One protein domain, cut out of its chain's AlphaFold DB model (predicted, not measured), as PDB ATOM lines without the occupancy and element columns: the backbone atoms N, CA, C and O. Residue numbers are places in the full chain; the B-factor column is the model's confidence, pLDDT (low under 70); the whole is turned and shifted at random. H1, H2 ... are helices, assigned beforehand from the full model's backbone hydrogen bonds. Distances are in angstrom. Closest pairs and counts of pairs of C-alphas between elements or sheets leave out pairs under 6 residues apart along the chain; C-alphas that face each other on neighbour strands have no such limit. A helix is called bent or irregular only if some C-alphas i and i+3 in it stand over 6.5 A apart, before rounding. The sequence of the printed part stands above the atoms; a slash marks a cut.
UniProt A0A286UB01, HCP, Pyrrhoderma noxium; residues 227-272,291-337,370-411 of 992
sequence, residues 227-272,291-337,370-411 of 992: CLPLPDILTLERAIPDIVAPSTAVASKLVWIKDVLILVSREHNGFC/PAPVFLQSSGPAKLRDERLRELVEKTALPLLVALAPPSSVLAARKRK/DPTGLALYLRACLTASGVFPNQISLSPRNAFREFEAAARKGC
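AT A GLANCE: This is residues 227 to 272, 291 to 337 and 370 to 411 of the 992 residues of the protein "HCP" of Pyrrhoderma noxium (UniProt A0A286UB01). Three longer helices, H3, H4 and H6, make the core, their centres forming a triangle; H7 folds back along H6 as a hairpin, and the short H1 and H2 lie on the far side of H3 and H4 from that hairpin. H5 sticks out with residues 329 to 337, standing free of the body. The printed part has 135 residues with seven named helices, H1 to H7 in order along the chain, and no named strand; the class is all helix. It is compact, with a radius of gyration of the C-alphas of 14.8 A, and spans 44 by 36 by 29 A.

IN THESE COORDINATES: Start at H1, residues 233 to 238, with C-alpha 233 at (13.793, -166.979, 26.850); H2, residues 240 to 244, follows. Find C-alpha 250 at (11.759, -187.527, 24.306); from there H3, the longest helix, runs 28.0 A to residue 269. H4, residues 307 to 324, covers 24.8 A and is irregular, with C-alphas 315 and 318 lying 7.1 A apart. H5, residues 328 to 337, is 14.0 A long. H6, residues 371 to 385, covers 21.5 A, and H7, residues 396 to 407, covers 16.2 A and ends with C-alpha 407 at (15.524, -190.622, 6.925).

HOW THE PARTS SIT: The helix packing is part aligned, part crossed. H1 and H2 meet only through their link. H1 only just touches H4, with 3 pairs of C-alphas within 8 A, the closest those of Ile 233 and Leu 309 at 6.8 A. H2 only just touches H3, also with 3 pairs, the closest C-alphas being those of Ile 243 and Lys 253 at 5.7 A. Look next at Ile 257 and Ala 317, the closest C-alphas of H3 and H4, 5.5 A apart; these helices touch at a steep tilt of 41 degrees, opposite ways. H3 touches H6 with residues 250 to 258 alone, at a shallow tilt of 20 degrees, the same way; the C-alphas of Ala 251 and Pro 371 are closest, at 5.8 A. H4 touches H6 with residues 321 to 324 alone, Leu 324 and Ala 375 having the closest C-alphas at 6.5 A. H6 and H7 form a helical hairpin at a shallow tilt of 19 degrees, with the C-alphas of Gly 373 and Ala 406 closest at 4.3 A. H5 touches no helix. Every O i to N i+4 pair is within hydrogen-bond range in H1, H2, H3, H5 and H6, against 12 of 14 in H4 and 7 of 8 in H7.

THE WHOLE: The C-alphas of Cys 227 and Lys 337 are the two farthest apart, at 50.2 A. Residues 273 to 290 and 338 to 369 are not printed; the gaps across these cuts, C-alpha 272 to 291 and C-alpha 337 to 370, are 16.6 A and 25.0 A. Of the links that are printed whole, none is long, but residues 291 to 306 hold no named element. The mean pLDDT of the printed part is 78.8, and it is under 70 at residues 269 to 272, 291 to 303, 328 to 334 and 336.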
ATOM      1  N   CYS A 227      -0.700-163.851  14.884       79.81
ATOM      2  CA  CYS A 227       0.384-164.801  14.633       79.81
ATOM      3  C   CYS A 227       0.561-165.811  15.770       79.81
ATOM      4  O   CYS A 227       0.301-165.510  16.940       79.81
ATOM      5  N   LEU A 228       1.079-166.993  15.431       77.00
ATOM      6  CA  LEU A 228       1.566-167.967  16.402       77.00
ATOM      7  C   LEU A 228       2.643-167.306  17.292       77.00
ATOM      8  O   LEU A 228       3.594-166.723  16.753       77.00
ATOM      9  N   PRO A 229       2.529-167.366  18.633       77.44
ATOM     10  CA  PRO A 229       3.511-166.757  19.519       77.44
ATOM     11  C   PRO A 229       4.850-167.490  19.402       77.44
ATOM     12  O   PRO A 229       4.891-168.717  19.316       77.44
ATOM     13  N   LEU A 230       5.948-166.736  19.416       72.94
ATOM     14  CA  LEU A 230       7.281-167.316  19.564       72.94
ATOM     15  C   LEU A 230       7.524-167.719  21.028       72.94
ATOM     16  O   LEU A 230       6.948-167.102  21.930       72.94
ATOM     17  N   PRO A 231       8.386-168.720  21.280       80.31
ATOM     18  CA  PRO A 231       8.883-168.990  22.622       80.31
ATOM     19  C   PRO A 231       9.679-167.783  23.142       80.31
ATOM     20  O   PRO A 231      10.350-167.093  22.377       80.31
ATOM     21  N   ASP A 232       9.624-167.540  24.449       85.12
ATOM     22  CA  ASP A 232      10.378-166.486  25.132       85.12
ATOM     23  C   ASP A 232      11.488-167.133  25.973       85.12
ATOM     24  O   ASP A 232      11.312-168.215  26.538       85.12
ATOM     25  N   ILE A 233      12.641-166.478  26.089       86.25
ATOM     26  CA  ILE A 233      13.793-166.979  26.850       86.25
ATOM     27  C   ILE A 233      13.382-167.244  28.309       86.25
ATOM     28  O   ILE A 233      13.713-168.290  28.863       86.25
ATOM     29  N   LEU A 234      12.567-166.363  28.906       86.62
ATOM     30  CA  LEU A 234      12.040-166.550  30.266       86.62
ATOM     31  C   LEU A 234      11.081-167.744  30.396       86.62
ATOM     32  O   LEU A 234      10.970-168.302  31.489       86.62
ATOM     33  N   THR A 235      10.364-168.137  29.339       88.44
ATOM     34  CA  THR A 235       9.477-169.314  29.385       88.44
ATOM     35  C   THR A 235      10.260-170.606  29.170       88.44
ATOM     36  O   THR A 235      10.016-171.580  29.881       88.44
ATOM     37  N   LEU A 236      11.264-170.594  28.288       88.62
ATOM     38  CA  LEU A 236      12.166-171.725  28.063       88.62
ATOM     39  C   LEU A 236      13.052-172.019  29.285       88.62
ATOM     40  O   LEU A 236      13.170-173.182  29.664       88.62
ATOM     41  N   GLU A 237      13.607-170.991  29.941       89.25
ATOM     42  CA  GLU A 237      14.376-171.133  31.190       89.25
ATOM     43  C   GLU A 237      13.549-171.769  32.318       89.25
ATOM     44  O   GLU A 237      14.023-172.664  33.018       89.25
ATOM     45  N   ARG A 238      12.288-171.344  32.483       89.19
ATOM     46  CA  ARG A 238      11.389-171.888  33.516       89.19
ATOM     47  C   ARG A 238      11.067-173.368  33.310       89.19
ATOM     48  O   ARG A 238      10.797-174.049  34.292       89.19
ATOM     49  N   ALA A 239      11.124-173.861  32.073       89.31
ATOM     50  CA  ALA A 239      10.871-175.260  31.737       89.31
ATOM     51  C   ALA A 239      12.093-176.187  31.928       89.31
ATOM     52  O   ALA A 239      11.933-177.405  31.864       89.31
ATOM     53  N   ILE A 240      13.302-175.659  32.185       89.50
ATOM     54  CA  ILE A 240      14.525-176.477  32.340       89.50
ATOM     55  C   ILE A 240      14.361-177.628  33.356       89.50
ATOM     56  O   ILE A 240      14.761-178.742  33.011       89.50
ATOM     57  N   PRO A 241      13.792-177.443  34.570       88.62
ATOM     58  CA  PRO A 241      13.693-178.529  35.552       88.62
ATOM     59  C   PRO A 241      12.889-179.728  35.032       88.62
ATOM     60  O   PRO A 241      13.322-180.875  35.168       88.62
ATOM     61  N   ASP A 242      11.765-179.455  34.365       88.44
ATOM     62  CA  ASP A 242      10.878-180.476  33.807       88.44
ATOM     63  C   ASP A 242      11.487-181.131  32.560       88.44
ATOM     64  O   ASP A 242      11.366-182.339  32.358       88.44
ATOM     65  N   ILE A 243      12.198-180.362  31.730       89.19
ATOM     66  CA  ILE A 243      12.847-180.852  30.505       89.19
ATOM     67  C   ILE A 243      14.104-181.681  30.803       89.19
ATOM     68  O   ILE A 243      14.380-182.638  30.083       89.19
ATOM     69  N   VAL A 244      14.847-181.383  31.871       87.38
ATOM     70  CA  VAL A 244      16.023-182.171  32.287       87.38
ATOM     71  C   VAL A 244      15.619-183.472  33.001       87.38
ATOM     72  O   VAL A 244      16.381-184.442  32.981       87.38
ATOM     73  N   ALA A 245      14.415-183.549  33.579       87.38
ATOM     74  CA  ALA A 245      13.946-184.728  34.307       87.38
ATOM     75  C   ALA A 245      13.969-186.021  33.450       87.38
ATOM     76  O   ALA A 245      13.538-186.025  32.288       87.38
ATOM     77  N   PRO A 246      14.426-187.168  33.995       81.31
ATOM     78  CA  PRO A 246      14.539-188.416  33.236       81.31
ATOM     79  C   PRO A 246      13.178-188.989  32.816       81.31
ATOM     80  O   PRO A 246      13.093-189.634  31.777       81.31
ATOM     81  N   SER A 247      12.116-188.701  33.572       84.56
ATOM     82  CA  SER A 247      10.729-189.105  33.309       84.56
ATOM     83  C   SER A 247      10.080-188.420  32.102       84.56
ATOM     84  O   SER A 247       9.079-188.913  31.589       84.56
ATOM     85  N   THR A 248      10.608-187.278  31.661       87.62
ATOM     86  CA  THR A 248       9.980-186.459  30.615       87.62
ATOM     87  C   THR A 248      10.203-187.051  29.224       87.62
ATOM     88  O   THR A 248      11.321-187.451  28.877       87.62
ATOM     89  N   ALA A 249       9.136-187.091  28.422       86.81
ATOM     90  CA  ALA A 249       9.117-187.718  27.104       86.81
ATOM     91  C   ALA A 249      10.143-187.102  26.135       86.81
ATOM     92  O   ALA A 249      10.368-185.888  26.117       86.81
ATOM     93  N   VAL A 250      10.738-187.945  25.285       85.88
ATOM     94  CA  VAL A 250      11.759-187.527  24.306       85.88
ATOM     95  C   VAL A 250      11.205-186.486  23.328       85.88
ATOM     96  O   VAL A 250      11.885-185.506  23.042       85.88
ATOM     97  N   ALA A 251       9.952-186.637  22.886       84.75
ATOM     98  CA  ALA A 251       9.284-185.660  22.025       84.75
ATOM     99  C   ALA A 251       9.223-184.257  22.665       84.75
ATOM    100  O   ALA A 251       9.625-183.283  22.035       84.75
ATOM    101  N   SER A 252       8.820-184.146  23.937       87.00
ATOM    102  CA  SER A 252       8.763-182.866  24.664       87.00
ATOM    103  C   SER A 252      10.138-182.199  24.780       87.00
ATOM    104  O   SER A 252      10.261-180.990  24.598       87.00
ATOM    105  N   LYS A 253      11.189-182.997  25.014       89.50
ATOM    106  CA  LYS A 253      12.583-182.526  25.046       89.50
ATOM    107  C   LYS A 253      13.039-181.991  23.686       89.50
ATOM    108  O   LYS A 253      13.740-180.985  23.632       89.50
ATOM    109  N   LEU A 254      12.620-182.628  22.592       87.00
ATOM    110  CA  LEU A 254      12.951-182.202  21.229       87.00
ATOM    111  C   LEU A 254      12.169-180.967  20.777       87.00
ATOM    112  O   LEU A 254      12.754-180.129  20.099       87.00
ATOM    113  N   VAL A 255      10.904-180.810  21.186       87.75
ATOM    114  CA  VAL A 255      10.148-179.559  20.991       87.75
ATOM    115  C   VAL A 255      10.864-178.406  21.695       87.75
ATOM    116  O   VAL A 255      11.176-177.409  21.056       87.75
ATOM    117  N   TRP A 256      11.252-178.578  22.961       91.25
ATOM    118  CA  TRP A 256      11.980-177.541  23.697       91.25
ATOM    119  C   TRP A 256      13.358-177.216  23.083       91.25
ATOM    120  O   TRP A 256      13.692-176.044  22.919       91.25
ATOM    121  N   ILE A 257      14.143-178.223  22.658       89.25
ATOM    122  CA  ILE A 257      15.406-177.993  21.921       89.25
ATOM    123  C   ILE A 257      15.146-177.211  20.626       89.25
ATOM    124  O   ILE A 257      15.883-176.281  20.304       89.25
ATOM    125  N   LYS A 258      14.113-177.587  19.869       86.25
ATOM    126  CA  LYS A 258      13.732-176.931  18.617       86.25
ATOM    127  C   LYS A 258      13.359-175.464  18.856       86.25
ATOM    128  O   LYS A 258      13.845-174.606  18.127       86.25
ATOM    129  N   ASP A 259      12.573-175.173  19.888       86.81
ATOM    130  CA  ASP A 259      12.150-173.818  20.252       86.81
ATOM    131  C   ASP A 259      13.343-172.932  20.658       86.81
ATOM    132  O   ASP A 259      13.460-171.793  20.199       86.81
ATOM    133  N   VAL A 260      14.304-173.483  21.411       86.94
ATOM    134  CA  VAL A 260      15.602-172.838  21.686       86.94
ATOM    135  C   VAL A 260      16.378-172.561  20.384       86.94
ATOM    136  O   VAL A 260      16.899-171.462  20.189       86.94
ATOM    137  N   LEU A 261      16.433-173.522  19.454       84.06
ATOM    138  CA  LEU A 261      17.131-173.371  18.169       84.06
ATOM    139  C   LEU A 261      16.437-172.399  17.194       84.06
ATOM    140  O   LEU A 261      17.115-171.815  16.344       84.06
ATOM    141  N   ILE A 262      15.125-172.168  17.323       79.88
ATOM    142  CA  ILE A 262      14.417-171.097  16.604       79.88
ATOM    143  C   ILE A 262      14.949-169.733  17.059       79.88
ATOM    144  O   ILE A 262      15.283-168.906  16.212       79.88
ATOM    145  N   LEU A 263      15.101-169.504  18.369       81.00
ATOM    146  CA  LEU A 263      15.652-168.245  18.887       81.00
ATOM    147  C   LEU A 263      17.109-168.029  18.457       81.00
ATOM    148  O   LEU A 263      17.443-166.946  17.977       81.00
ATOM    149  N   VAL A 264      17.946-169.073  18.512       81.31
ATOM    150  CA  VAL A 264      19.322-169.034  17.969       81.31
ATOM    151  C   VAL A 264      19.327-168.648  16.492       81.31
ATOM    152  O   VAL A 264      20.113-167.795  16.089       81.31
ATOM    153  N   SER A 265      18.447-169.247  15.682       75.25
ATOM    154  CA  SER A 265      18.358-168.942  14.248       75.25
ATOM    155  C   SER A 265      17.951-167.485  14.006       75.25
ATOM    156  O   SER A 265      18.494-166.839  13.115       75.25
ATOM    157  N   ARG A 266      17.039-166.939  14.820       72.62
ATOM    158  CA  ARG A 266      16.589-165.542  14.717       72.62
ATOM    159  C   ARG A 266      17.680-164.535  15.081       72.62
ATOM    160  O   ARG A 266      17.828-163.554  14.360       72.62
ATOM    161  N   GLU A 267      18.457-164.770  16.141       73.38
ATOM    162  CA  GLU A 267      19.613-163.912  16.446       73.38
ATOM    163  C   GLU A 267      20.717-164.046  15.393       73.38
ATOM    164  O   GLU A 267      21.210-163.037  14.893       73.38
ATOM    165  N   HIS A 268      21.084-165.274  15.013       70.00
ATOM    166  CA  HIS A 268      22.198-165.521  14.096       70.00
ATOM    167  C   HIS A 268      21.955-164.946  12.689       70.00
ATOM    168  O   HIS A 268      22.887-164.414  12.077       70.00
ATOM    169  N   ASN A 269      20.708-164.993  12.207       61.75
ATOM    170  CA  ASN A 269      20.304-164.403  10.929       61.75
ATOM    171  C   ASN A 269      20.185-162.861  10.981       61.75
ATOM    172  O   ASN A 269      20.138-162.240   9.927       61.75
ATOM    173  N   GLY A 270      20.149-162.232  12.166       52.50
ATOM    174  CA  GLY A 270      20.177-160.767  12.362       52.50
ATOM    175  C   GLY A 270      21.597-160.205  12.542       52.50
ATOM    176  O   GLY A 270      21.843-159.344  13.396       52.50
ATOM    177  N   PHE A 271      22.552-160.821  11.842       34.84
ATOM    178  CA  PHE A 271      23.988-160.689  12.089       34.84
ATOM    179  C   PHE A 271      24.870-161.084  10.890       34.84
ATOM    180  O   PHE A 271      26.106-161.075  11.002       34.84
ATOM    181  N   CYS A 272      24.267-161.435   9.750       35.75
ATOM    182  CA  CYS A 272      24.977-161.829   8.529       35.75
ATOM    183  C   CYS A 272      25.237-160.612   7.625       35.75
ATOM    184  O   CYS A 272      25.230-160.695   6.402       35.75
ATOM    185  N   PRO A 291      12.672-171.473  -0.060       37.25
ATOM    186  CA  PRO A 291      13.389-171.057   1.132       37.25
ATOM    187  C   PRO A 291      13.619-172.274   2.011       37.25
ATOM    188  O   PRO A 291      12.676-172.961   2.415       37.25
ATOM    189  N   ALA A 292      14.897-172.586   2.235       33.97
ATOM    190  CA  ALA A 292      15.276-173.734   3.038       33.97
ATOM    191  C   ALA A 292      14.626-173.601   4.429       33.97
ATOM    192  O   ALA A 292      14.485-172.470   4.909       33.97
ATOM    193  N   PRO A 293      14.222-174.710   5.080       36.69
ATOM    194  CA  PRO A 293      13.623-174.661   6.412       36.69
ATOM    195  C   PRO A 293      14.459-173.757   7.320       36.69
ATOM    196  O   PRO A 293      15.684-173.848   7.312       36.69
ATOM    197  N   VAL A 294      13.790-172.859   8.049       44.81
ATOM    198  CA  VAL A 294      14.337-171.579   8.571       44.81
ATOM    199  C   VAL A 294      15.540-171.734   9.530       44.81
ATOM    200  O   VAL A 294      16.222-170.768   9.871       44.81
ATOM    201  N   PHE A 295      15.842-172.965   9.934       46.44
ATOM    202  CA  PHE A 295      16.964-173.345  10.780       46.44
ATOM    203  C   PHE A 295      18.325-173.188  10.082       46.44
ATOM    204  O   PHE A 295      18.685-173.984   9.216       46.44
ATOM    205  N   LEU A 296      19.117-172.229  10.573       50.59
ATOM    206  CA  LEU A 296      20.582-172.178  10.438       50.59
ATOM    207  C   LEU A 296      21.109-172.306   8.992       50.59
ATOM    208  O   LEU A 296      21.929-173.173   8.687       50.59
ATOM    209  N   GLN A 297      20.631-171.430   8.101       50.44
ATOM    210  CA  GLN A 297      21.094-171.362   6.707       50.44
ATOM    211  C   GLN A 297      22.518-170.785   6.570       50.44
ATOM    212  O   GLN A 297      23.237-171.139   5.638       50.44
ATOM    213  N   SER A 298      22.930-169.906   7.489       55.09
ATOM    214  CA  SER A 298      24.263-169.302   7.537       55.09
ATOM    215  C   SER A 298      25.319-170.287   8.047       55.09
ATOM    216  O   SER A 298      25.138-170.950   9.066       55.09
ATOM    217  N   SER A 299      26.459-170.357   7.354       58.81
ATOM    218  CA  SER A 299      27.615-171.156   7.771       58.81
ATOM    219  C   SER A 299      28.620-170.312   8.560       58.81
ATOM    220  O   SER A 299      29.208-169.381   8.008       58.81
ATOM    221  N   GLY A 300      28.868-170.653   9.824       62.75
ATOM    222  CA  GLY A 300      29.813-169.938  10.688       62.75
ATOM    223  C   GLY A 300      29.439-170.035  12.169       62.75
ATOM    224  O   GLY A 300      28.353-170.511  12.482       62.75
ATOM    225  N   PRO A 301      30.315-169.608  13.096       68.44
ATOM    226  CA  PRO A 301      30.027-169.643  14.528       68.44
ATOM    227  C   PRO A 301      28.892-168.681  14.912       68.44
ATOM    228  O   PRO A 301      28.784-167.580  14.368       68.44
ATOM    229  N   ALA A 302      28.080-169.076  15.895       68.12
ATOM    230  CA  ALA A 302      26.924-168.317  16.360       68.12
ATOM    231  C   ALA A 302      27.300-166.915  16.885       68.12
ATOM    232  O   ALA A 302      27.827-166.765  17.991       68.12
ATOM    233  N   LYS A 303      26.955-165.866  16.131       69.50
ATOM    234  CA  LYS A 303      26.939-164.486  16.636       69.50
ATOM    235  C   LYS A 303      25.677-164.303  17.502       69.50
ATOM    236  O   LYS A 303      24.642-163.903  16.988       69.50
ATOM    237  N   LEU A 304      25.742-164.645  18.793       76.69
ATOM    238  CA  LEU A 304      24.648-164.437  19.764       76.69
ATOM    239  C   LEU A 304      24.907-163.204  20.642       76.69
ATOM    240  O   LEU A 304      26.008-163.064  21.181       76.69
ATOM    241  N   ARG A 305      23.893-162.344  20.805       71.19
ATOM    242  CA  ARG A 305      23.882-161.164  21.687       71.19
ATOM    243  C   ARG A 305      23.425-161.500  23.098       71.19
ATOM    244  O   ARG A 305      24.081-161.041  24.029       71.19
ATOM    245  N   ASP A 306      22.330-162.245  23.270       82.75
ATOM    246  CA  ASP A 306      21.867-162.575  24.621       82.75
ATOM    247  C   ASP A 306      22.726-163.701  25.216       82.75
ATOM    248  O   ASP A 306      22.716-164.852  24.767       82.75
ATOM    249  N   GLU A 307      23.480-163.355  26.259       84.25
ATOM    250  CA  GLU A 307      24.286-164.301  27.026       84.25
ATOM    251  C   GLU A 307      23.413-165.410  27.628       84.25
ATOM    252  O   GLU A 307      23.837-166.559  27.679       84.25
ATOM    253  N   ARG A 308      22.160-165.113  28.004       87.31
ATOM    254  CA  ARG A 308      21.213-166.102  28.539       87.31
ATOM    255  C   ARG A 308      20.845-167.140  27.492       87.31
ATOM    256  O   ARG A 308      20.838-168.327  27.799       87.31
ATOM    257  N   LEU A 309      20.598-166.714  26.250       85.88
ATOM    258  CA  LEU A 309      20.343-167.631  25.140       85.88
ATOM    259  C   LEU A 309      21.583-168.490  24.855       85.88
ATOM    260  O   LEU A 309      21.448-169.699  24.667       85.88
ATOM    261  N   ARG A 310      22.791-167.909  24.894       86.00
ATOM    262  CA  ARG A 310      24.043-168.672  24.753       86.00
ATOM    263  C   ARG A 310      24.208-169.706  25.870       86.00
ATOM    264  O   ARG A 310      24.435-170.877  25.574       86.00
ATOM    265  N   GLU A 311      24.033-169.312  27.133       87.62
ATOM    266  CA  GLU A 311      24.112-170.228  28.276       87.62
ATOM    267  C   GLU A 311      23.068-171.349  28.190       87.62
ATOM    268  O   GLU A 311      23.402-172.513  28.414       87.62
ATOM    269  N   LEU A 312      21.823-171.025  27.829       88.38
ATOM    270  CA  LEU A 312      20.732-171.985  27.653       88.38
ATOM    271  C   LEU A 312      21.110-173.060  26.624       88.38
ATOM    272  O   LEU A 312      21.006-174.263  26.889       88.38
ATOM    273  N   VAL A 313      21.610-172.627  25.466       87.00
ATOM    274  CA  VAL A 313      21.994-173.506  24.358       87.00
ATOM    275  C   VAL A 313      23.202-174.368  24.723       87.00
ATOM    276  O   VAL A 313      23.142-175.594  24.596       87.00
ATOM    277  N   GLU A 314      24.283-173.750  25.201       87.06
ATOM    278  CA  GLU A 314      25.557-174.432  25.445       87.06
ATOM    279  C   GLU A 314      25.538-175.332  26.685       87.06
ATOM    280  O   GLU A 314      26.160-176.397  26.662       87.06
ATOM    281  N   LYS A 315      24.837-174.941  27.758       86.62
ATOM    282  CA  LYS A 315      24.810-175.702  29.020       86.62
ATOM    283  C   LYS A 315      23.720-176.771  29.060       86.62
ATOM    284  O   LYS A 315      23.867-177.727  29.818       86.62
ATOM    285  N   THR A 316      22.634-176.627  28.287       88.44
ATOM    286  CA  THR A 316      21.485-177.551  28.377       88.44
ATOM    287  C   THR A 316      21.020-178.117  27.034       88.44
ATOM    288  O   THR A 316      21.003-179.339  26.894       88.44
ATOM    289  N   ALA A 317      20.701-177.295  26.027       87.75
ATOM    290  CA  ALA A 317      20.083-177.798  24.793       87.75
ATOM    291  C   ALA A 317      21.013-178.705  23.966       87.75
ATOM    292  O   ALA A 317      20.610-179.800  23.567       87.75
ATOM    293  N   LEU A 318      22.265-178.291  23.740       87.69
ATOM    294  CA  LEU A 318      23.236-179.074  22.970       87.69
ATOM    295  C   LEU A 318      23.680-180.360  23.699       87.69
ATOM    296  O   LEU A 318      23.623-181.422  23.069       87.69
ATOM    297  N   PRO A 319      24.028-180.349  25.007       89.00
ATOM    298  CA  PRO A 319      24.302-181.583  25.749       89.00
ATOM    299  C   PRO A 319      23.129-182.571  25.745       89.00
ATOM    300  O   PRO A 319      23.343-183.773  25.574       89.00
ATOM    301  N   LEU A 320      21.888-182.085  25.881       87.25
ATOM    302  CA  LEU A 320      20.691-182.930  25.865       87.25
ATOM    303  C   LEU A 320      20.458-183.531  24.468       87.25
ATOM    304  O   LEU A 320      20.214-184.733  24.354       87.25
ATOM    305  N   LEU A 321      20.634-182.751  23.395       87.56
ATOM    306  CA  LEU A 321      20.545-183.244  22.018       87.56
ATOM    307  C   LEU A 321      21.602-184.321  21.709       87.56
ATOM    308  O   LEU A 321      21.279-185.341  21.101       87.56
ATOM    309  N   VAL A 322      22.848-184.142  22.161       86.44
ATOM    310  CA  VAL A 322      23.926-185.139  22.002       86.44
ATOM    311  C   VAL A 322      23.677-186.394  22.851       86.44
ATOM    312  O   VAL A 322      24.056-187.493  22.442       86.44
ATOM    313  N   ALA A 323      23.004-186.272  24.000       85.31
ATOM    314  CA  ALA A 323      22.591-187.417  24.811       85.31
ATOM    315  C   ALA A 323      21.463-188.237  24.155       85.31
ATOM    316  O   ALA A 323      21.502-189.468  24.218       85.31
ATOM    317  N   LEU A 324      20.494-187.575  23.508       85.06
ATOM    318  CA  LEU A 324      19.405-188.221  22.758       85.06
ATOM    319  C   LEU A 324      19.890-188.848  21.443       85.06
ATOM    320  O   LEU A 324      19.518-189.973  21.117       85.06
ATOM    321  N   ALA A 325      20.747-188.143  20.701       82.31
ATOM    322  CA  ALA A 325      21.305-188.584  19.428       82.31
ATOM    323  C   ALA A 325      22.837-188.727  19.520       82.31
ATOM    324  O   ALA A 325      23.557-187.906  18.950       82.31
ATOM    325  N   PRO A 326      23.387-189.753  20.194       75.56
ATOM    326  CA  PRO A 326      24.834-189.944  20.271       75.56
ATOM    327  C   PRO A 326      25.450-190.172  18.875       75.56
ATOM    328  O   PRO A 326      24.837-190.838  18.032       75.56
ATOM    329  N   PRO A 327      26.670-189.668  18.605       71.62
ATOM    330  CA  PRO A 327      27.306-189.812  17.300       71.62
ATOM    331  C   PRO A 327      27.597-191.278  16.960       71.62
ATOM    332  O   PRO A 327      27.834-192.119  17.833       71.62
ATOM    333  N   SER A 328      27.628-191.583  15.660       66.75
ATOM    334  CA  SER A 328      27.795-192.947  15.131       66.75
ATOM    335  C   SER A 328      29.062-193.659  15.633       66.75
ATOM    336  O   SER A 328      29.045-194.872  15.840       66.75
ATOM    337  N   SER A 329      30.131-192.915  15.929       62.97
ATOM    338  CA  SER A 329      31.354-193.414  16.574       62.97
ATOM    339  C   SER A 329      31.118-193.933  18.001       62.97
ATOM    340  O   SER A 329      31.631-194.990  18.366       62.97
ATOM    341  N   VAL A 330      30.303-193.235  18.799       63.94
ATOM    342  CA  VAL A 330      29.933-193.628  20.169       63.94
ATOM    343  C   VAL A 330      28.945-194.794  20.150       63.94
ATOM    344  O   VAL A 330      29.074-195.704  20.965       63.94
ATOM    345  N   LEU A 331      28.015-194.832  19.190       63.69
ATOM    346  CA  LEU A 331      27.145-195.994  18.972       63.69
ATOM    347  C   LEU A 331      27.947-197.238  18.560       63.69
ATOM    348  O   LEU A 331      27.750-198.308  19.134       63.69
ATOM    349  N   ALA A 332      28.915-197.103  17.649       60.88
ATOM    350  CA  ALA A 332      29.823-198.187  17.281       60.88
ATOM    351  C   ALA A 332      30.700-198.639  18.464       60.88
ATOM    352  O   ALA A 332      30.914-199.836  18.647       60.88
ATOM    353  N   ALA A 333      31.166-197.713  19.311       58.44
ATOM    354  CA  ALA A 333      31.896-198.042  20.534       58.44
ATOM    355  C   ALA A 333      31.011-198.743  21.585       58.44
ATOM    356  O   ALA A 333      31.480-199.671  22.245       58.44
ATOM    357  N   ARG A 334      29.732-198.354  21.718       67.38
ATOM    358  CA  ARG A 334      28.743-199.048  22.561       67.38
ATOM    359  C   ARG A 334      28.482-200.464  22.049       67.38
ATOM    360  O   ARG A 334      28.680-201.390  22.827       67.38
ATOM    361  N   LYS A 335      28.184-200.649  20.753       70.75
ATOM    362  CA  LYS A 335      28.035-201.986  20.146       70.75
ATOM    363  C   LYS A 335      29.297-202.835  20.338       70.75
ATOM    364  O   LYS A 335      29.203-203.941  20.843       70.75
ATOM    365  N   ARG A 336      30.502-202.306  20.086       68.50
ATOM    366  CA  ARG A 336      31.764-203.031  20.361       68.50
ATOM    367  C   ARG A 336      31.905-203.458  21.829       68.50
ATOM    368  O   ARG A 336      32.313-204.585  22.079       68.50
ATOM    369  N   LYS A 337      31.540-202.604  22.796       71.06
ATOM    370  CA  LYS A 337      31.544-202.958  24.230       71.06
ATOM    371  C   LYS A 337      30.438-203.951  24.613       71.06
ATOM    372  O   LYS A 337      30.659-204.762  25.503       71.06
ATOM    373  N   ASP A 370       9.580-192.009  14.860       72.62
ATOM    374  CA  ASP A 370      10.589-192.216  15.901       72.62
ATOM    375  C   ASP A 370      11.224-190.862  16.285       72.62
ATOM    376  O   ASP A 370      11.928-190.254  15.464       72.62
ATOM    377  N   PRO A 371      11.076-190.387  17.539       79.38
ATOM    378  CA  PRO A 371      11.645-189.109  17.956       79.38
ATOM    379  C   PRO A 371      13.183-189.097  17.869       79.38
ATOM    380  O   PRO A 371      13.787-188.035  17.715       79.38
ATOM    381  N   THR A 372      13.844-190.261  17.886       83.19
ATOM    382  CA  THR A 372      15.290-190.373  17.628       83.19
ATOM    383  C   THR A 372      15.657-189.939  16.203       83.19
ATOM    384  O   THR A 372      16.750-189.416  15.988       83.19
ATOM    385  N   GLY A 373      14.758-190.115  15.227       84.75
ATOM    386  CA  GLY A 373      14.917-189.617  13.861       84.75
ATOM    387  C   GLY A 373      14.976-188.089  13.817       84.75
ATOM    388  O   GLY A 373      15.924-187.526  13.266       84.75
ATOM    389  N   LEU A 374      14.041-187.410  14.491       85.62
ATOM    390  CA  LEU A 374      14.053-185.947  14.625       85.62
ATOM    391  C   LEU A 374      15.288-185.445  15.397       85.62
ATOM    392  O   LEU A 374      15.892-184.444  15.010       85.62
ATOM    393  N   ALA A 375      15.715-186.158  16.444       88.62
ATOM    394  CA  ALA A 375      16.939-185.840  17.185       88.62
ATOM    395  C   ALA A 375      18.199-185.914  16.297       88.62
ATOM    396  O   ALA A 375      19.064-185.037  16.360       88.62
ATOM    397  N   LEU A 376      18.292-186.934  15.436       88.50
ATOM    398  CA  LEU A 376      19.372-187.064  14.454       88.50
ATOM    399  C   LEU A 376      19.314-185.961  13.391       88.50
ATOM    400  O   LEU A 376      20.358-185.398  13.076       88.50
ATOM    401  N   TYR A 377      18.124-185.604  12.898       88.12
ATOM    402  CA  TYR A 377      17.939-184.498  11.952       88.12
ATOM    403  C   TYR A 377      18.411-183.155  12.533       88.12
ATOM    404  O   TYR A 377      19.240-182.480  11.923       88.12
ATOM    405  N   LEU A 378      17.959-182.788  13.740       87.69
ATOM    406  CA  LEU A 378      18.366-181.538  14.401       87.69
ATOM    407  C   LEU A 378      19.883-181.487  14.634       87.69
ATOM    408  O   LEU A 378      20.514-180.455  14.396       87.69
ATOM    409  N   ARG A 379      20.495-182.608  15.042       88.38
ATOM    410  CA  ARG A 379      21.950-182.679  15.213       88.38
ATOM    411  C   ARG A 379      22.692-182.593  13.878       88.38
ATOM    412  O   ARG A 379      23.700-181.900  13.807       88.38
ATOM    413  N   ALA A 380      22.184-183.217  12.817       87.38
ATOM    414  CA  ALA A 380      22.760-183.131  11.477       87.38
ATOM    415  C   ALA A 380      22.711-181.698  10.911       87.38
ATOM    416  O   ALA A 380      23.699-181.253  10.328       87.38
ATOM    417  N   CYS A 381      21.639-180.933  11.160       84.44
ATOM    418  CA  CYS A 381      21.569-179.504  10.824       84.44
ATOM    419  C   CYS A 381      22.682-178.685  11.502       84.44
ATOM    420  O   CYS A 381      23.289-177.828  10.863       84.44
ATOM    421  N   LEU A 382      22.994-178.972  12.770       84.75
ATOM    422  CA  LEU A 382      24.092-178.327  13.502       84.75
ATOM    423  C   LEU A 382      25.473-178.769  12.979       84.75
ATOM    424  O   LEU A 382      26.362-177.936  12.808       84.75
ATOM    425  N   THR A 383      25.640-180.057  12.649       85.19
ATOM    426  CA  THR A 383      26.851-180.611  12.009       85.19
ATOM    427  C   THR A 383      27.092-180.035  10.602       85.19
ATOM    428  O   THR A 383      28.242-179.966  10.157       85.19
ATOM    429  N   ALA A 384      26.031-179.629   9.892       82.75
ATOM    430  CA  ALA A 384      26.089-179.034   8.556       82.75
ATOM    431  C   ALA A 384      26.389-177.526   8.574       82.75
ATOM    432  O   ALA A 384      27.211-177.071   7.784       82.75
ATOM    433  N   SER A 385      25.738-176.765   9.459       79.81
ATOM    434  CA  SER A 385      25.888-175.303   9.553       79.81
ATOM    435  C   SER A 385      27.140-174.874  10.328       79.81
ATOM    436  O   SER A 385      27.717-173.823  10.051       79.81
ATOM    437  N   GLY A 386      27.613-175.702  11.270       78.88
ATOM    438  CA  GLY A 386      28.834-175.440  12.039       78.88
ATOM    439  C   GLY A 386      28.682-174.371  13.123       78.88
ATOM    440  O   GLY A 386      29.687-173.845  13.593       78.88
ATOM    441  N   VAL A 387      27.443-174.067  13.522       77.75
ATOM    442  CA  VAL A 387      27.074-172.919  14.372       77.75
ATOM    443  C   VAL A 387      27.661-172.979  15.788       77.75
ATOM    444  O   VAL A 387      27.992-171.940  16.358       77.75
ATOM    445  N   PHE A 388      27.900-174.178  16.330       80.94
ATOM    446  CA  PHE A 388      28.533-174.382  17.642       80.94
ATOM    447  C   PHE A 388      29.775-175.287  17.537       80.94
ATOM    448  O   PHE A 388      29.758-176.421  18.031       80.94
ATOM    449  N   PRO A 389      30.875-174.805  16.921       77.50
ATOM    450  CA  PRO A 389      32.021-175.641  16.545       77.50
ATOM    451  C   PRO A 389      32.755-176.250  17.751       77.50
ATOM    452  O   PRO A 389      33.404-177.285  17.618       77.50
ATOM    453  N   ASN A 390      32.611-175.638  18.932       80.00
ATOM    454  CA  ASN A 390      33.179-176.106  20.198       80.00
ATOM    455  C   ASN A 390      32.515-177.393  20.726       80.00
ATOM    456  O   ASN A 390      33.142-178.121  21.493       80.00
ATOM    457  N   GLN A 391      31.258-177.664  20.350       78.12
ATOM    458  CA  GLN A 391      30.493-178.830  20.818       78.12
ATOM    459  C   GLN A 391      30.158-179.817  19.688       78.12
ATOM    460  O   GLN A 391      30.149-181.027  19.908       78.12
ATOM    461  N   ILE A 392      29.897-179.316  18.476       80.19
ATOM    462  CA  ILE A 392      29.583-180.115  17.286       80.19
ATOM    463  C   ILE A 392      30.481-179.631  16.144       80.19
ATOM    464  O   ILE A 392      30.346-178.508  15.664       80.19
ATOM    465  N   SER A 393      31.407-180.480  15.696       80.62
ATOM    466  CA  SER A 393      32.362-180.114  14.651       80.62
ATOM    467  C   SER A 393      31.718-180.087  13.260       80.62
ATOM    468  O   SER A 393      31.183-181.091  12.777       80.62
ATOM    469  N   LEU A 394      31.833-178.933  12.590       84.94
ATOM    470  CA  LEU A 394      31.423-178.727  11.199       84.94
ATOM    471  C   LEU A 394      31.986-179.842  10.308       84.94
ATOM    472  O   LEU A 394      33.198-179.960  10.127       84.94
ATOM    473  N   SER A 395      31.110-180.687   9.767       85.00
ATOM    474  CA  SER A 395      31.525-181.813   8.931       85.00
ATOM    475  C   SER A 395      30.404-182.272   7.983       85.00
ATOM    476  O   SER A 395      29.720-183.259   8.263       85.00
ATOM    477  N   PRO A 396      30.241-181.627   6.808       82.00
ATOM    478  CA  PRO A 396      29.149-181.911   5.866       82.00
ATOM    479  C   PRO A 396      29.001-183.392   5.477       82.00
ATOM    480  O   PRO A 396      27.892-183.909   5.379       82.00
ATOM    481  N   ARG A 397      30.116-184.130   5.347       86.50
ATOM    482  CA  ARG A 397      30.102-185.578   5.055       86.50
ATOM    483  C   ARG A 397      29.523-186.435   6.191       86.50
ATOM    484  O   ARG A 397      29.013-187.524   5.932       86.50
ATOM    485  N   ASN A 398      29.617-185.975   7.439       86.00
ATOM    486  CA  ASN A 398      28.961-186.621   8.574       86.00
ATOM    487  C   ASN A 398      27.496-186.187   8.654       86.00
ATOM    488  O   ASN A 398      26.644-187.053   8.806       86.00
ATOM    489  N   ALA A 399      27.198-184.899   8.448       86.56
ATOM    490  CA  ALA A 399      25.824-184.404   8.392       86.56
ATOM    491  C   ALA A 399      24.975-185.171   7.363       86.56
ATOM    492  O   ALA A 399      23.918-185.675   7.718       86.56
ATOM    493  N   PHE A 400      25.479-185.390   6.142       88.56
ATOM    494  CA  PHE A 400      24.797-186.197   5.118       88.56
ATOM    495  C   PHE A 400      24.461-187.621   5.599       88.56
ATOM    496  O   PHE A 400      23.338-188.092   5.437       88.56
ATOM    497  N   ARG A 401      25.407-188.298   6.265       88.62
ATOM    498  CA  ARG A 401      25.190-189.631   6.864       88.62
ATOM    499  C   ARG A 401      24.181-189.615   8.013       88.62
ATOM    500  O   ARG A 401      23.541-190.625   8.279       88.62
ATOM    501  N   GLU A 402      24.063-188.497   8.718       88.06
ATOM    502  CA  GLU A 402      23.149-188.339   9.850       88.06
ATOM    503  C   GLU A 402      21.739-187.941   9.393       88.06
ATOM    504  O   GLU A 402      20.774-188.469   9.941       88.06
ATOM    505  N   PHE A 403      21.601-187.158   8.314       89.62
ATOM    506  CA  PHE A 403      20.336-186.994   7.590       89.62
ATOM    507  C   PHE A 403      19.857-188.329   6.996       89.62
ATOM    508  O   PHE A 403      18.690-188.676   7.141       89.62
ATOM    509  N   GLU A 404      20.752-189.127   6.403       89.81
ATOM    510  CA  GLU A 404      20.424-190.459   5.874       89.81
ATOM    511  C   GLU A 404      20.009-191.435   6.998       89.81
ATOM    512  O   GLU A 404      19.093-192.241   6.835       89.81
ATOM    513  N   ALA A 405      20.638-191.352   8.176       88.50
ATOM    514  CA  ALA A 405      20.237-192.120   9.358       88.50
ATOM    515  C   ALA A 405      18.892-191.656   9.955       88.50
ATOM    516  O   ALA A 405      18.136-192.491  10.448       88.50
ATOM    517  N   ALA A 406      18.576-190.357   9.892       88.31
ATOM    518  CA  ALA A 406      17.271-189.817  10.274       88.31
ATOM    519  C   ALA A 406      16.164-190.251   9.294       88.31
ATOM    520  O   ALA A 406      15.100-190.692   9.723       88.31
ATOM    521  N   ALA A 407      16.438-190.202   7.987       87.81
ATOM    522  CA  ALA A 407      15.524-190.622   6.925       87.81
ATOM    523  C   ALA A 407      15.168-192.121   7.018       87.81
ATOM    524  O   ALA A 407      13.997-192.487   6.931       87.81
ATOM    525  N   ARG A 408      16.155-192.992   7.301       86.75
ATOM    526  CA  ARG A 408      15.918-194.423   7.604       86.75
ATOM    527  C   ARG A 408      15.076-194.665   8.864       86.75
ATOM    528  O   ARG A 408      14.507-195.737   8.995       86.75
ATOM    529  N   LYS A 409      15.004-193.699   9.784       84.56
ATOM    530  CA  LYS A 409      14.159-193.730  10.994       84.56
ATOM    531  C   LYS A 409      12.791-193.060  10.779       84.56
ATOM    532  O   LYS A 409      12.176-192.595  11.730       84.56
ATOM    533  N   GLY A 410      12.339-192.950   9.528       83.06
ATOM    534  CA  GLY A 410      11.034-192.382   9.180       83.06
ATOM    535  C   GLY A 410      10.942-190.854   9.247       83.06
ATOM    536  O   GLY A 410       9.890-190.310   8.934       83.06
ATOM    537  N   CYS A 411      12.013-190.129   9.598       84.81
ATOM    538  CA  CYS A 411      11.953-188.671   9.704       84.81
ATOM    539  C   CYS A 411      11.859-188.018   8.314       84.81
ATOM    540  O   CYS A 411      12.864-187.881   7.608       84.81
TER     541      CYS A 411